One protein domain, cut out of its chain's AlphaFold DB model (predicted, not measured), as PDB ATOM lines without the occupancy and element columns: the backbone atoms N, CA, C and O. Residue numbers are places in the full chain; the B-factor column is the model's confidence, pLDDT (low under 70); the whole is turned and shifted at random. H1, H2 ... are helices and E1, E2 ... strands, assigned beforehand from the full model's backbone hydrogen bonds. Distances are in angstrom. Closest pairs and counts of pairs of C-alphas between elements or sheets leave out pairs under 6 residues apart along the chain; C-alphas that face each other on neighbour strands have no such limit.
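AT A GLANCE: This is residues 63 to 104 of the 104 residues of an uncharacterized protein of Ruminococcus sp. AM36-2AA (UniProt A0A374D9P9). A two-stranded hairpin, E1 and E2, has the short helix H2 at its open end, and a loop leads back from H2 to a second short helix, H1, which is apart from both strands and from H2. Residues 63 to 69, of which 64 to 69 belong to H1, and residues 71 to 79 stand free, and H2 lies between H1 and the hairpin of E1 and E2. The printed part has 42 residues, with two named helices and two named strands in the order H1, H2, E1, E2; the sheet, in the order E1, E2, is antiparallel, and the class is mixed, helices and strands. The whole is loose, with a radius of gyration of the C-alphas of 12.3 A and spans of 36 by 26 by 17 A.

IN THESE COORDINATES: H1, residues 64 to 70, begins at C-alpha 64 (13.638, 31.161, 4.557) and is 9.8 A long from first to last C-alpha. H2, residues 78 to 84, is 10.2 A long. E1, residues 85 to 90, is 13.9 A long and begins at C-alpha 85 (13.755, 13.134, 11.237). E2, residues 96 to 100, is 13.0 A long and ends at C-alpha 100 (17.773, 14.139, 9.233).

HOW THE PARTS SIT: H1 is apart from H2, E1 and E2. In both helices every O i to N i+4 pair is within hydrogen-bond range. A tight link, with 0 residues between, joins H2 to E1. The closest C-alphas of H2 and E2, those of Tyr 84 and Trp 100, are 5.9 A apart. E1 and E2 form a hairpin with 164 degrees between their directions; N 86 and O 99 are 2.7 A apart and N 97 and O 89 are 2.9 A apart, both within hydrogen-bond range.

THE WHOLE: The two C-alphas farthest apart, those of Asp 65 and Asp 92, are 36.1 A apart. The printed part has no cut and ends at Lys 104, the chain's last residue. No link is long. The mean pLDDT of the printed part is 73.2, and residues 63 to 76 and 103 to 104 are under 70.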
ATOM      1  N   PRO A  63      16.497  27.381   3.979       64.12
ATOM      2  CA  PRO A  63      15.576  28.154   3.154       64.12
ATOM      3  C   PRO A  63      14.633  28.966   4.042       64.12
ATOM      4  O   PRO A  63      14.030  28.420   4.964       64.12
ATOM      5  N   VAL A  64      14.507  30.266   3.776       57.81
ATOM      6  CA  VAL A  64      13.638  31.161   4.557       57.81
ATOM      7  C   VAL A  64      12.203  30.625   4.599       57.81
ATOM      8  O   VAL A  64      11.557  30.712   5.636       57.81
ATOM      9  N   ASP A  65      11.753  29.960   3.534       59.19
ATOM     10  CA  ASP A  65      10.461  29.268   3.485       59.19
ATOM     11  C   ASP A  65      10.345  28.137   4.522       59.19
ATOM     12  O   ASP A  65       9.306  28.002   5.165       59.19
ATOM     13  N   GLN A  66      11.421  27.371   4.760       60.75
ATOM     14  CA  GLN A  66      11.460  26.378   5.840       60.75
ATOM     15  C   GLN A  66      11.448  27.069   7.207       60.75
ATOM     16  O   GLN A  66      10.707  26.657   8.092       60.75
ATOM     17  N   MET A  67      12.211  28.152   7.391       59.53
ATOM     18  CA  MET A  67      12.179  28.904   8.653       59.53
ATOM     19  C   MET A  67      10.783  29.476   8.943       59.53
ATOM     20  O   MET A  67      10.323  29.372  10.074       59.53
ATOM     21  N   ILE A  68      10.077  30.014   7.943       62.41
ATOM     22  CA  ILE A  68       8.703  30.522   8.082       62.41
ATOM     23  C   ILE A  68       7.716  29.390   8.413       62.41
ATOM     24  O   ILE A  68       6.872  29.586   9.287       62.41
ATOM     25  N   GLU A  69       7.849  28.206   7.793       61.84
ATOM     26  CA  GLU A  69       7.042  27.012   8.123       61.84
ATOM     27  C   GLU A  69       7.220  26.607   9.600       61.84
ATOM     28  O   GLU A  69       6.256  26.191  10.243       61.84
ATOM     29  N   PHE A  70       8.417  26.791  10.172       58.56
ATOM     30  CA  PHE A  70       8.721  26.407  11.557       58.56
ATOM     31  C   PHE A  70       8.582  27.520  12.607       58.56
ATOM     32  O   PHE A  70       8.442  27.205  13.787       58.56
ATOM     33  N   MET A  71       8.565  28.805  12.226       57.47
ATOM     34  CA  MET A  71       8.476  29.937  13.168       57.47
ATOM     35  C   MET A  71       7.169  29.978  13.986       57.47
ATOM     36  O   MET A  71       7.121  30.648  15.013       57.47
ATOM     37  N   GLY A  72       6.118  29.264  13.565       61.88
ATOM     38  CA  GLY A  72       4.850  29.144  14.300       61.88
ATOM     39  C   GLY A  72       4.795  28.009  15.331       61.88
ATOM     40  O   GLY A  72       3.782  27.864  16.014       61.88
ATOM     41  N   PHE A  73       5.847  27.192  15.447       58.91
ATOM     42  CA  PHE A  73       5.883  26.035  16.341       58.91
ATOM     43  C   PHE A  73       6.812  26.291  17.534       58.91
ATOM     44  O   PHE A  73       8.031  26.270  17.404       58.91
ATOM     45  N   GLU A  74       6.247  26.465  18.735       56.41
ATOM     46  CA  GLU A  74       7.038  26.571  19.977       56.41
ATOM     47  C   GLU A  74       7.691  25.239  20.394       56.41
ATOM     48  O   GLU A  74       8.627  25.218  21.193       56.41
ATOM     49  N   LYS A  75       7.186  24.107  19.884       62.94
ATOM     50  CA  LYS A  75       7.671  22.751  20.180       62.94
ATOM     51  C   LYS A  75       7.654  21.908  18.910       62.94
ATOM     52  O   LYS A  75       6.738  22.030  18.102       62.94
ATOM     53  N   LEU A  76       8.633  21.016  18.768       67.19
ATOM     54  CA  LEU A  76       8.645  20.009  17.706       67.19
ATOM     55  C   LEU A  76       7.412  19.112  17.862       67.19
ATOM     56  O   LEU A  76       7.325  18.340  18.818       67.19
ATOM     57  N   THR A  77       6.447  19.236  16.952       73.56
ATOM     58  CA  THR A  77       5.278  18.358  16.963       73.56
ATOM     59  C   THR A  77       5.654  16.978  16.413       73.56
ATOM     60  O   THR A  77       6.596  16.860  15.615       73.56
ATOM     61  N   PRO A  78       4.951  15.907  16.821       77.25
ATOM     62  CA  PRO A  78       5.190  14.561  16.303       77.25
ATOM     63  C   PRO A  78       5.160  14.489  14.770       77.25
ATOM     64  O   PRO A  78       5.944  13.751  14.170       77.25
ATOM     65  N   GLU A  79       4.310  15.293  14.131       76.19
ATOM     66  CA  GLU A  79       4.166  15.374  12.677       76.19
ATOM     67  C   GLU A  79       5.429  15.947  12.018       76.19
ATOM     68  O   GLU A  79       5.903  15.417  11.011       76.19
ATOM     69  N   VAL A  80       6.025  16.987  12.614       73.19
ATOM     70  CA  VAL A  80       7.293  17.576  12.156       73.19
ATOM     71  C   VAL A  80       8.441  16.584  12.340       73.19
ATOM     72  O   VAL A  80       9.222  16.357  11.413       73.19
ATOM     73  N   LEU A  81       8.521  15.921  13.495       76.38
ATOM     74  CA  LEU A  81       9.544  14.901  13.739       76.38
ATOM     75  C   LEU A  81       9.447  13.761  12.718       76.38
ATOM     76  O   LEU A  81      10.447  13.410  12.098       76.38
ATOM     77  N   GLN A  82       8.249  13.237  12.461       77.81
ATOM     78  CA  GLN A  82       8.062  12.192  11.454       77.81
ATOM     79  C   GLN A  82       8.390  12.663  10.038       77.81
ATOM     80  O   GLN A  82       8.901  11.874   9.240       77.81
ATOM     81  N   LYS A  83       8.107  13.922   9.693       77.38
ATOM     82  CA  LYS A  83       8.354  14.448   8.345       77.38
ATOM     83  C   LYS A  83       9.848  14.611   8.058       77.38
ATOM     84  O   LYS A  83      10.273  14.201   6.981       77.38
ATOM     85  N   TYR A  84      10.642  15.109   9.008       75.44
ATOM     86  CA  TYR A  84      12.031  15.528   8.752       75.44
ATOM     87  C   TYR A  84      13.107  14.663   9.418       75.44
ATOM     88  O   TYR A  84      14.243  14.627   8.941       75.44
ATOM     89  N   VAL A  85      12.780  13.936  10.487       79.94
ATOM     90  CA  VAL A  85      13.755  13.134  11.237       79.94
ATOM     91  C   VAL A  85      13.719  11.689  10.752       79.94
ATOM     92  O   VAL A  85      12.669  11.054  10.669       79.94
ATOM     93  N   LYS A  86      14.889  11.167  10.385       83.31
ATOM     94  CA  LYS A  86      15.093   9.777   9.969       83.31
ATOM     95  C   LYS A  86      15.239   8.861  11.180       83.31
ATOM     96  O   LYS A  86      14.642   7.792  11.199       83.31
ATOM     97  N   ALA A  87      16.041   9.270  12.158       85.31
ATOM     98  CA  ALA A  87      16.269   8.528  13.393       85.31
ATOM     99  C   ALA A  87      16.741   9.471  14.506       85.31
ATOM    100  O   ALA A  87      17.328  10.516  14.227       85.31
ATOM    101  N   ILE A  88      16.499   9.080  15.756       83.94
ATOM    102  CA  ILE A  88      17.035   9.732  16.951       83.94
ATOM    103  C   ILE A  88      17.789   8.659  17.731       83.94
ATOM    104  O   ILE A  88      17.201   7.635  18.079       83.94
ATOM    105  N   TYR A  89      19.070   8.888  17.990       86.81
ATOM    106  CA  TYR A  89      19.905   8.020  18.811       86.81
ATOM    107  C   TYR A  89      20.108   8.666  20.175       86.81
ATOM    108  O   TYR A  89      20.417   9.853  20.271       86.81
ATOM    109  N   MET A  90      19.917   7.878  21.227       90.62
ATOM    110  CA  MET A  90      20.218   8.270  22.596       90.62
ATOM    111  C   MET A  90      21.391   7.422  23.063       90.62
ATOM    112  O   MET A  90      21.305   6.196  23.059       90.62
ATOM    113  N   HIS A  91      22.486   8.088  23.402       87.81
ATOM    114  CA  HIS A  91      23.694   7.456  23.914       87.81
ATOM    115  C   HIS A  91      23.603   7.300  25.438       87.81
ATOM    116  O   HIS A  91      22.868   8.033  26.104       87.81
ATOM    117  N   ASP A  92      24.377   6.368  25.997       87.44
ATOM    118  CA  ASP A  92      24.368   6.057  27.435       87.44
ATOM    119  C   ASP A  92      24.813   7.245  28.317       87.44
ATOM    120  O   ASP A  92      24.483   7.303  29.501       87.44
ATOM    121  N   ASP A  93      25.532   8.220  27.744       88.19
ATOM    122  CA  ASP A  93      25.941   9.476  28.392       88.19
ATOM    123  C   ASP A  93      24.844  10.562  28.377       88.19
ATOM    124  O   ASP A  93      25.068  11.686  28.831       88.19
ATOM    125  N   GLY A  94      23.656  10.240  27.856       82.00
ATOM    126  CA  GLY A  94      22.530  11.161  27.718       82.00
ATOM    127  C   GLY A  94      22.611  12.068  26.489       82.00
ATOM    128  O   GLY A  94      21.746  12.931  26.311       82.00
ATOM    129  N   ARG A  95      23.613  11.898  25.618       82.50
ATOM    130  CA  ARG A  95      23.690  12.642  24.358       82.50
ATOM    131  C   ARG A  95      22.601  12.171  23.401       82.50
ATOM    132  O   ARG A  95      22.436  10.978  23.159       82.50
ATOM    133  N   ILE A  96      21.903  13.132  22.807       80.31
ATOM    134  CA  ILE A  96      20.922  12.880  21.753       80.31
ATOM    135  C   ILE A  96      21.533  13.280  20.415       80.31
ATOM    136  O   ILE A  96      22.009  14.404  20.249       80.31
ATOM    137  N   GLU A  97      21.495  12.366  19.457       80.06
ATOM    138  CA  GLU A  97      21.930  12.588  18.085       80.06
ATOM    139  C   GLU A  97      20.745  12.404  17.138       80.06
ATOM    140  O   GLU A  97      20.045  11.391  17.175       80.06
ATOM    141  N   MET A  98      20.490  13.401  16.291       81.06
ATOM    142  CA  MET A  98      19.380  13.386  15.341       81.06
ATOM    143  C   MET A  98      19.907  13.203  13.920       81.06
ATOM    144  O   MET A  98      20.702  14.007  13.435       81.06
ATOM    145  N   CYS A  99      19.414  12.182  13.225       81.06
ATOM    146  CA  CYS A  99      19.641  12.011  11.797       81.06
ATOM    147  C   CYS A  99      18.470  12.590  11.011       81.06
ATOM    148  O   CYS A  99      17.331  12.147  11.163       81.06
ATOM    149  N   TRP A 100      18.758  13.535  10.125       82.06
ATOM    150  CA  TRP A 100      17.773  14.139   9.233       82.06
ATOM    151  C   TRP A 100      17.524  13.259   8.006       82.06
ATOM    152  O   TRP A 100      18.398  12.506   7.569       82.06
ATOM    153  N   LYS A 101      16.314  13.325   7.450       81.81
ATOM    154  CA  LYS A 101      16.035  12.761   6.126       81.81
ATOM    155  C   LYS A 101      16.701  13.638   5.069       81.81
ATOM    156  O   LYS A 101      16.675  14.860   5.177       81.81
ATOM    157  N   GLU A 102      17.273  13.018   4.043       75.75
ATOM    158  CA  GLU A 102      17.745  13.753   2.870       75.75
ATOM    159  C   GLU A 102      16.532  14.367   2.163       75.75
ATOM    160  O   GLU A 102      15.643  13.649   1.698       75.75
ATOM    161  N   LEU A 103      16.472  15.698   2.134       62.84
ATOM    162  CA  LEU A 103      15.518  16.427   1.307       62.84
ATOM    163  C   LEU A 103      16.008  16.306  -0.141       62.84
ATOM    164  O   LEU A 103      17.102  16.772  -0.454       62.84
ATOM    165  N   LYS A 104      15.241  15.606  -0.982       55.19
ATOM    166  CA  LYS A 104      15.485  15.523  -2.427       55.19
ATOM    167  C   LYS A 104      15.022  16.782  -3.140       55.19
ATOM    168  O   LYS A 104      13.980  17.328  -2.712       55.19
TER     169      LYS A 104